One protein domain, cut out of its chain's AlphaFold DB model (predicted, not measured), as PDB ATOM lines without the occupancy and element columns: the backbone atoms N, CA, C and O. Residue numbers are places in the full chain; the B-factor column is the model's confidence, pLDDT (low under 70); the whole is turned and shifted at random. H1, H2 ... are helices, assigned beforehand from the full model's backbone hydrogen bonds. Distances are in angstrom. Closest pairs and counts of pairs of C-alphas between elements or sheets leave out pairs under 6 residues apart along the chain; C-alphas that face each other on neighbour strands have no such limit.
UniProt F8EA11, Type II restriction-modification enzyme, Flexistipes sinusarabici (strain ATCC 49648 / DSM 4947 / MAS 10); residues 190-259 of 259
ATOM      1  N   TYR A 190      24.867   9.956   3.083       84.50
ATOM      2  CA  TYR A 190      25.854  10.892   3.613       84.50
ATOM      3  C   TYR A 190      25.654  12.281   2.977       84.50
ATOM      4  O   TYR A 190      25.559  12.392   1.749       84.50
ATOM      5  N   VAL A 191      25.622  13.336   3.792       89.62
ATOM      6  CA  VAL A 191      25.395  14.737   3.392       89.62
ATOM      7  C   VAL A 191      26.414  15.649   4.075       89.62
ATOM      8  O   VAL A 191      26.546  15.595   5.297       89.62
ATOM      9  N   LYS A 192      27.076  16.535   3.315       90.44
ATOM     10  CA  LYS A 192      28.062  17.489   3.859       90.44
ATOM     11  C   LYS A 192      27.404  18.459   4.840       90.44
ATOM     12  O   LYS A 192      26.460  19.157   4.478       90.44
ATOM     13  N   GLY A 193      27.901  18.520   6.070       87.25
ATOM     14  CA  GLY A 193      27.324  19.261   7.194       87.25
ATOM     15  C   GLY A 193      25.980  18.719   7.696       87.25
ATOM     16  O   GLY A 193      25.282  19.421   8.428       87.25
ATOM     17  N   GLY A 194      25.578  17.517   7.272       87.50
ATOM     18  CA  GLY A 194      24.342  16.864   7.696       87.50
ATOM     19  C   GLY A 194      24.490  16.064   8.993       87.50
ATOM     20  O   GLY A 194      25.564  15.978   9.578       87.50
ATOM     21  N   LYS A 195      23.392  15.427   9.426       84.69
ATOM     22  CA  LYS A 195      23.389  14.495  10.572       84.69
ATOM     23  C   LYS A 195      24.335  13.305  10.347       84.69
ATOM     24  O   LYS A 195      24.987  12.861  11.286       84.69
ATOM     25  N   LYS A 196      24.389  12.802   9.109       83.81
ATOM     26  CA  LYS A 196      25.287  11.739   8.655       83.81
ATOM     27  C   LYS A 196      26.262  12.330   7.640       83.81
ATOM     28  O   LYS A 196      25.922  12.471   6.469       83.81
ATOM     29  N   ASP A 197      27.439  12.720   8.111       88.12
ATOM     30  CA  ASP A 197      28.519  13.306   7.308       88.12
ATOM     31  C   ASP A 197      29.785  12.426   7.377       88.12
ATOM     32  O   ASP A 197      29.777  11.376   8.022       88.12
ATOM     33  N   LEU A 198      30.856  12.809   6.679       86.88
ATOM     34  CA  LEU A 198      32.146  12.129   6.731       86.88
ATOM     35  C   LEU A 198      32.743  12.211   8.138       86.88
ATOM     36  O   LEU A 198      32.867  13.281   8.734       86.88
ATOM     37  N   GLU A 199      33.166  11.060   8.654       81.44
ATOM     38  CA  GLU A 199      33.847  10.970   9.939       81.44
ATOM     39  C   GLU A 199      35.299  11.430   9.799       81.44
ATOM     40  O   GLU A 199      36.135  10.741   9.214       81.44
ATOM     41  N   THR A 200      35.627  12.580  10.383       82.56
ATOM     42  CA  THR A 200      37.002  13.102  10.396       82.56
ATOM     43  C   THR A 200      37.812  12.626  11.599       82.56
ATOM     44  O   THR A 200      39.005  12.918  11.684       82.56
ATOM     45  N   ASN A 201      37.182  11.930  12.551       80.56
ATOM     46  CA  ASN A 201      37.859  11.389  13.722       80.56
ATOM     47  C   ASN A 201      37.774   9.865  13.747       80.56
ATOM     48  O   ASN A 201      36.706   9.289  13.941       80.56
ATOM     49  N   PHE A 202      38.921   9.220  13.585       81.38
ATOM     50  CA  PHE A 202      39.049   7.773  13.492       81.38
ATOM     51  C   PHE A 202      40.251   7.297  14.303       81.38
ATOM     52  O   PHE A 202      41.297   7.944  14.379       81.38
ATOM     53  N   SER A 203      40.114   6.120  14.903       80.19
ATOM     54  CA  SER A 203      41.230   5.439  15.552       80.19
ATOM     55  C   SER A 203      42.152   4.780  14.521       80.19
ATOM     56  O   SER A 203      41.742   4.419  13.415       80.19
ATOM     57  N   LYS A 204      43.412   4.543  14.906       83.12
ATOM     58  CA  LYS A 204      44.362   3.779  14.080       83.12
ATOM     59  C   LYS A 204      43.826   2.386  13.722       83.12
ATOM     60  O   LYS A 204      44.011   1.932  12.601       83.12
ATOM     61  N   GLU A 205      43.145   1.731  14.660       78.19
ATOM     62  CA  GLU A 205      42.550   0.409  14.451       78.19
ATOM     63  C   GLU A 205      41.447   0.442  13.381       78.19
ATOM     64  O   GLU A 205      41.413  -0.424  12.508       78.19
ATOM     65  N   GLN A 206      40.592   1.471  13.388       76.75
ATOM     66  CA  GLN A 206      39.570   1.656  12.352       76.75
ATOM     67  C   GLN A 206      40.191   1.868  10.971       76.75
ATOM     68  O   GLN A 206      39.760   1.226  10.014       76.75
ATOM     69  N   LEU A 207      41.234   2.699  10.867       85.25
ATOM     70  CA  LEU A 207      41.966   2.880   9.611       85.25
ATOM     71  C   LEU A 207      42.594   1.572   9.121       85.25
ATOM     72  O   LEU A 207      42.499   1.247   7.939       85.25
ATOM     73  N   ASP A 208      43.210   0.801  10.018       82.81
ATOM     74  CA  ASP A 208      43.817  -0.483   9.672       82.81
ATOM     75  C   ASP A 208      42.768  -1.501   9.195       82.81
ATOM     76  O   ASP A 208      43.029  -2.245   8.244       82.81
ATOM     77  N   ASN A 209      41.582  -1.524   9.812       79.69
ATOM     78  CA  ASN A 209      40.470  -2.380   9.398       79.69
ATOM     79  C   ASN A 209      39.881  -1.941   8.054       79.69
ATOM     80  O   ASN A 209      39.665  -2.786   7.189       79.69
ATOM     81  N   MET A 210      39.705  -0.636   7.835       83.25
ATOM     82  CA  MET A 210      39.247  -0.095   6.554       83.25
ATOM     83  C   MET A 210      40.249  -0.388   5.432       83.25
ATOM     84  O   MET A 210      39.849  -0.837   4.362       83.25
ATOM     85  N   ARG A 211      41.558  -0.243   5.693       84.31
ATOM     86  CA  ARG A 211      42.620  -0.637   4.753       84.31
ATOM     87  C   ARG A 211      42.532  -2.121   4.402       84.31
ATOM     88  O   ARG A 211      42.626  -2.464   3.230       84.31
ATOM     89  N   LYS A 212      42.373  -3.001   5.399       82.25
ATOM     90  CA  LYS A 212      42.227  -4.449   5.167       82.25
ATOM     91  C   LYS A 212      40.973  -4.763   4.355       82.25
ATOM     92  O   LYS A 212      41.056  -5.553   3.426       82.25
ATOM     93  N   GLY A 213      39.847  -4.125   4.668       77.56
ATOM     94  CA  GLY A 213      38.603  -4.278   3.914       77.56
ATOM     95  C   GLY A 213      38.769  -3.856   2.455       77.56
ATOM     96  O   GLY A 213      38.454  -4.631   1.559       77.56
ATOM     97  N   LEU A 214      39.344  -2.674   2.214       81.19
ATOM     98  CA  LEU A 214      39.630  -2.183   0.865       81.19
ATOM     99  C   LEU A 214      40.589  -3.113   0.114       81.19
ATOM    100  O   LEU A 214      40.342  -3.435  -1.043       81.19
ATOM    101  N   HIS A 215      41.642  -3.592   0.779       81.44
ATOM    102  CA  HIS A 215      42.560  -4.573   0.205       81.44
ATOM    103  C   HIS A 215      41.832  -5.872  -0.170       81.44
ATOM    104  O   HIS A 215      41.993  -6.379  -1.271       81.44
ATOM    105  N   ASN A 216      40.992  -6.408   0.713       77.31
ATOM    106  CA  ASN A 216      40.248  -7.634   0.433       77.31
ATOM    107  C   ASN A 216      39.276  -7.469  -0.741       77.31
ATOM    108  O   ASN A 216      39.117  -8.402  -1.516       77.31
ATOM    109  N   VAL A 217      38.661  -6.293  -0.894       78.62
ATOM    110  CA  VAL A 217      37.780  -5.990  -2.033       78.62
ATOM    111  C   VAL A 217      38.577  -5.868  -3.332       78.62
ATOM    112  O   VAL A 217      38.188  -6.442  -4.341       78.62
ATOM    113  N   LEU A 218      39.696  -5.144  -3.316       79.50
ATOM    114  CA  LEU A 218      40.487  -4.878  -4.519       79.50
ATOM    115  C   LEU A 218      41.275  -6.109  -5.009       79.50
ATOM    116  O   LEU A 218      41.354  -6.348  -6.211       79.50
ATOM    117  N   TRP A 219      41.830  -6.904  -4.090       76.88
ATOM    118  CA  TRP A 219      42.646  -8.090  -4.395       76.88
ATOM    119  C   TRP A 219      41.872  -9.415  -4.272       76.88
ATOM    120  O   TRP A 219      42.478 -10.482  -4.383       76.88
ATOM    121  N   GLY A 220      40.559  -9.362  -4.017       60.41
ATOM    122  CA  GLY A 220      39.690 -10.484  -3.640       60.41
ATOM    123  C   GLY A 220      39.712 -11.674  -4.600       60.41
ATOM    124  O   GLY A 220      38.851 -11.802  -5.462       60.41
ATOM    125  N   GLY A 221      40.695 -12.562  -4.426       56.16
ATOM    126  CA  GLY A 221      40.869 -13.802  -5.189       56.16
ATOM    127  C   GLY A 221      42.211 -13.951  -5.917       56.16
ATOM    128  O   GLY A 221      42.449 -15.001  -6.505       56.16
ATOM    129  N   GLY A 222      43.097 -12.946  -5.885       58.25
ATOM    130  CA  GLY A 222      44.444 -13.020  -6.481       58.25
ATOM    131  C   GLY A 222      44.487 -13.024  -8.016       58.25
ATOM    132  O   GLY A 222      45.528 -13.336  -8.588       58.25
ATOM    133  N   GLY A 223      43.365 -12.714  -8.676       60.22
ATOM    134  CA  GLY A 223      43.234 -12.698 -10.138       60.22
ATOM    135  C   GLY A 223      43.297 -11.312 -10.790       60.22
ATOM    136  O   GLY A 223      43.334 -11.239 -12.015       60.22
ATOM    137  N   THR A 224      43.294 -10.231 -10.005       73.25
ATOM    138  CA  THR A 224      43.359  -8.850 -10.509       73.25
ATOM    139  C   THR A 224      44.817  -8.410 -10.632       73.25
ATOM    140  O   THR A 224      45.586  -8.593  -9.689       73.25
ATOM    141  N   ASP A 225      45.198  -7.837 -11.776       81.88
ATOM    142  CA  ASP A 225      46.556  -7.329 -12.002       81.88
ATOM    143  C   ASP A 225      46.864  -6.146 -11.072       81.88
ATOM    144  O   ASP A 225      46.023  -5.267 -10.862       81.88
ATOM    145  N   ASP A 226      48.085  -6.090 -10.533       83.25
ATOM    146  CA  ASP A 226      48.483  -5.037  -9.594       83.25
ATOM    147  C   ASP A 226      48.367  -3.627 -10.204       83.25
ATOM    148  O   ASP A 226      48.084  -2.672  -9.476       83.25
ATOM    149  N   ASN A 227      48.532  -3.467 -11.526       85.44
ATOM    150  CA  ASN A 227      48.345  -2.167 -12.176       85.44
ATOM    151  C   ASN A 227      46.872  -1.760 -12.213       85.44
ATOM    152  O   ASN A 227      46.562  -0.593 -11.970       85.44
ATOM    153  N   ASP A 228      45.970  -2.708 -12.474       83.94
ATOM    154  CA  ASP A 228      44.525  -2.461 -12.475       83.94
ATOM    155  C   ASP A 228      44.040  -2.110 -11.067       83.94
ATOM    156  O   ASP A 228      43.242  -1.182 -10.882       83.94
ATOM    157  N   VAL A 229      44.575  -2.796 -10.054       85.31
ATOM    158  CA  VAL A 229      44.295  -2.473  -8.655       85.31
ATOM    159  C   VAL A 229      44.827  -1.087  -8.292       85.31
ATOM    160  O   VAL A 229      44.098  -0.288  -7.699       85.31
ATOM    161  N   PHE A 230      46.070  -0.769  -8.659       84.69
ATOM    162  CA  PHE A 230      46.658   0.540  -8.385       84.69
ATOM    163  C   PHE A 230      45.864   1.665  -9.058       84.69
ATOM    164  O   PHE A 230      45.514   2.645  -8.400       84.69
ATOM    165  N   ALA A 231      45.519   1.506 -10.337       86.50
ATOM    166  CA  ALA A 231      44.702   2.467 -11.070       86.50
ATOM    167  C   ALA A 231      43.326   2.648 -10.412       86.50
ATOM    168  O   ALA A 231      42.881   3.778 -10.211       86.50
ATOM    169  N   SER A 232      42.684   1.551 -10.003       85.75
ATOM    170  CA  SER A 232      41.403   1.587  -9.293       85.75
ATOM    171  C   SER A 232      41.510   2.338  -7.967       85.75
ATOM    172  O   SER A 232      40.694   3.217  -7.697       85.75
ATOM    173  N   LEU A 233      42.538   2.054  -7.164       87.06
ATOM    174  CA  LEU A 233      42.772   2.728  -5.888       87.06
ATOM    175  C   LEU A 233      43.017   4.231  -6.071       87.06
ATOM    176  O   LEU A 233      42.412   5.040  -5.368       87.06
ATOM    177  N   VAL A 234      43.870   4.610  -7.026       89.12
ATOM    178  CA  VAL A 234      44.147   6.017  -7.345       89.12
ATOM    179  C   VAL A 234      42.870   6.727  -7.787       89.12
ATOM    180  O   VAL A 234      42.575   7.808  -7.281       89.12
ATOM    181  N   ASN A 235      42.074   6.107  -8.658       88.31
ATOM    182  CA  ASN A 235      40.811   6.676  -9.121       88.31
ATOM    183  C   ASN A 235      39.808   6.866  -7.977       88.31
ATOM    184  O   ASN A 235      39.181   7.921  -7.904       88.31
ATOM    185  N   ILE A 236      39.685   5.898  -7.055       87.62
ATOM    186  CA  ILE A 236      38.842   6.046  -5.855       87.62
ATOM    187  C   ILE A 236      39.301   7.256  -5.043       87.62
ATOM    188  O   ILE A 236      38.482   8.103  -4.696       87.62
ATOM    189  N   ILE A 237      40.599   7.344  -4.738       89.12
ATOM    190  CA  ILE A 237      41.143   8.412  -3.891       89.12
ATOM    191  C   ILE A 237      40.931   9.777  -4.548       89.12
ATOM    192  O   ILE A 237      40.421  10.684  -3.899       89.12
ATOM    193  N   LEU A 238      41.267   9.923  -5.834       90.81
ATOM    194  CA  LEU A 238      41.089  11.181  -6.564       90.81
ATOM    195  C   LEU A 238      39.615  11.588  -6.643       90.81
ATOM    196  O   LEU A 238      39.297  12.743  -6.372       90.81
ATOM    197  N   ALA A 239      38.715  10.646  -6.939       89.31
ATOM    198  CA  ALA A 239      37.280  10.914  -6.969       89.31
ATOM    199  C   ALA A 239      36.757  11.376  -5.601       89.31
ATOM    200  O   ALA A 239      35.904  12.256  -5.542       89.31
ATOM    201  N   LYS A 240      37.269  10.813  -4.497       88.75
ATOM    202  CA  LYS A 240      36.882  11.229  -3.142       88.75
ATOM    203  C   LYS A 240      37.450  12.584  -2.744       88.75
ATOM    204  O   LYS A 240      36.696  13.384  -2.208       88.75
ATOM    205  N   ILE A 241      38.705  12.880  -3.079       90.19
ATOM    206  CA  ILE A 241      39.294  14.211  -2.863       90.19
ATOM    207  C   ILE A 241      38.500  15.278  -3.622       90.19
ATOM    208  O   ILE A 241      38.159  16.308  -3.047       90.19
ATOM    209  N   GLN A 242      38.179  15.025  -4.893       89.25
ATOM    210  CA  GLN A 242      37.395  15.958  -5.697       89.25
ATOM    211  C   GLN A 242      35.989  16.156  -5.117       89.25
ATOM    212  O   GLN A 242      35.538  17.290  -4.979       89.25
ATOM    213  N   ASP A 243      35.305  15.068  -4.747       90.00
ATOM    214  CA  ASP A 243      33.974  15.143  -4.143       90.00
ATOM    215  C   ASP A 243      34.020  15.950  -2.834       90.00
ATOM    216  O   ASP A 243      33.193  16.837  -2.658       90.00
ATOM    217  N   GLU A 244      35.016  15.726  -1.965       89.19
ATOM    218  CA  GLU A 244      35.250  16.486  -0.724       89.19
ATOM    219  C   GLU A 244      35.436  17.996  -0.941       89.19
ATOM    220  O   GLU A 244      34.808  18.796  -0.226       89.19
ATOM    221  N   ASP A 245      36.248  18.372  -1.933       90.19
ATOM    222  CA  ASP A 245      36.580  19.760  -2.270       90.19
ATOM    223  C   ASP A 245      35.382  20.512  -2.873       90.19
ATOM    224  O   ASP A 245      35.013  21.590  -2.405       90.19
ATOM    225  N   GLU A 246      34.706  19.912  -3.857       91.44
ATOM    226  CA  GLU A 246      33.666  20.584  -4.647       91.44
ATOM    227  C   GLU A 246      32.279  20.579  -3.984       91.44
ATOM    228  O   GLU A 246      31.412  21.382  -4.342       91.44
ATOM    229  N   LYS A 247      32.009  19.675  -3.031       91.81
ATOM    230  CA  LYS A 247      30.657  19.543  -2.466       91.81
ATOM    231  C   LYS A 247      30.271  20.751  -1.619       91.81
ATOM    232  O   LYS A 247      30.956  21.106  -0.659       91.81
ATOM    233  N   GLU A 248      29.100  21.308  -1.891       90.50
ATOM    234  CA  GLU A 248      28.480  22.326  -1.039       90.50
ATOM    235  C   GLU A 248      27.775  21.703   0.179       90.50
ATOM    236  O   GLU A 248      27.256  20.583   0.127       90.50
ATOM    237  N   THR A 249      27.719  22.439   1.290       90.19
ATOM    238  CA  THR A 249      26.978  22.032   2.494       90.19
ATOM    239  C   THR A 249      25.498  21.797   2.179       90.19
ATOM    240  O   THR A 249      24.854  22.613   1.527       90.19
ATOM    241  N   GLY A 250      24.946  20.687   2.669       88.56
ATOM    242  CA  GLY A 250      23.571  20.254   2.411       88.56
ATOM    243  C   GLY A 250      23.422  19.306   1.217       88.56
ATOM    244  O   GLY A 250      22.375  18.670   1.083       88.56
ATOM    245  N   ASN A 251      24.466  19.133   0.397       87.69
ATOM    246  CA  ASN A 251      24.442  18.200  -0.728       87.69
ATOM    247  C   ASN A 251      24.948  16.802  -0.339       87.69
ATOM    248  O   ASN A 251      25.813  16.633   0.523       87.69
ATOM    249  N   LYS A 252      24.400  15.777  -1.009       89.25
ATOM    250  CA  LYS A 252      24.788  14.372  -0.813       89.25
ATOM    251  C   LYS A 252      26.182  14.107  -1.376       89.25
ATOM    252  O   LYS A 252      26.469  14.493  -2.513       89.25
ATOM    253  N   TRP A 253      27.007  13.388  -0.621       86.69
ATOM    254  CA  TRP A 253      28.290  12.887  -1.110       86.69
ATOM    255  C   TRP A 253      28.100  11.937  -2.296       86.69
ATOM    256  O   TRP A 253      27.117  11.195  -2.375       86.69
ATOM    257  N   GLY A 254      29.030  11.992  -3.245       77.38
ATOM    258  CA  GLY A 254      29.054  11.161  -4.436       77.38
ATOM    259  C   GLY A 254      29.260   9.687  -4.091       77.38
ATOM    260  O   GLY A 254      30.152   9.308  -3.323       77.38
ATOM    261  N   GLN A 255      28.438   8.827  -4.685       65.00
ATOM    262  CA  GLN A 255      28.637   7.383  -4.646       65.00
ATOM    263  C   GLN A 255      29.419   6.970  -5.892       65.00
ATOM    264  O   GLN A 255      29.039   7.322  -7.004       65.00
ATOM    265  N   VAL A 256      30.521   6.244  -5.701       54.31
ATOM    266  CA  VAL A 256      31.267   5.660  -6.819       54.31
ATOM    267  C   VAL A 256      30.535   4.380  -7.200       54.31
ATOM    268  O   VAL A 256      30.604   3.388  -6.478       54.31
ATOM    269  N   SER A 257      29.767   4.423  -8.286       39.50
ATOM    270  CA  SER A 257      29.186   3.232  -8.900       39.50
ATOM    271  C   SER A 257      30.178   2.675  -9.914       39.50
ATOM    272  O   SER A 257      30.495   3.357 -10.890       39.50
ATOM    273  N   TYR A 258      30.656   1.453  -9.695       36.91
ATOM    274  CA  TYR A 258      31.325   0.691 -10.744       36.91
ATOM    275  C   TYR A 258      30.244   0.168 -11.692       36.91
ATOM    276  O   TYR A 258      29.325  -0.520 -11.248       36.91
ATOM    277  N   ALA A 259      30.310   0.589 -12.955       29.22
ATOM    278  CA  ALA A 259      29.545  -0.001 -14.050       29.22
ATOM    279  C   ALA A 259      30.316  -1.188 -14.634       29.22
ATOM    280  O   ALA A 259      31.565  -1.101 -14.660       29.22
TER     281      ALA A 259
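This is residues 190 to 259 of the 259 residues of the protein "Type II restriction-modification enzyme" of Flexistipes sinusarabici (strain ATCC 49648 / DSM 4947 / MAS 10) (UniProt F8EA11). Two helices make an open V: the long H2 is one side, H1 is the other, and they come together near the end of H1 and the beginning of H2. Residues 190 to 203 run between the open ends of the V to the beginning of H1, and residues 247 to 259 turn back beside H2. The printed part has 70 residues with two named helices, H1 then H2, and no named strand; its class is all helix. The whole is loose, with a radius of gyration of the C-alphas of 14.2 A and spans of 40 by 29 by 17 A.

Find C-alpha 226 at (48.483, -5.037, -9.594); from there H2, residues 226 to 246, runs 30.0 A to C-alpha 246 at (33.666, 20.584, -4.647). Then look back to C-alpha 204 at (44.362, 3.779, 14.080), where H1, residues 204 to 218, begins; it covers 20.9 A from first to last C-alpha.

Look at Leu 218 and Val 229: their C-alphas, the closest of H1 and H2, are 6.1 A apart. The two helices are close but not clearly touching, with 1 pair of C-alphas within 8 A. They run opposite ways at a steep tilt of 55 degrees, and their centres are 15.6 A apart. In both H1 and H2 every O i to N i+4 pair is within hydrogen-bond range. Residues 199 to 213, of which 204 to 213 belong to H1, stand free, as do residues 220 to 225.

The two C-alphas farthest apart are those of Gly 223 and Thr 249, at 40.4 A. The printed part has no cut, and it ends at residue 259, the chain's last. The link from H1 to H2 is short, with 7 residues. In the B-factor column you will find a mean pLDDT of 80.6 over the printed part, with residues 220 to 223 and 255 to 259 of the model under 70.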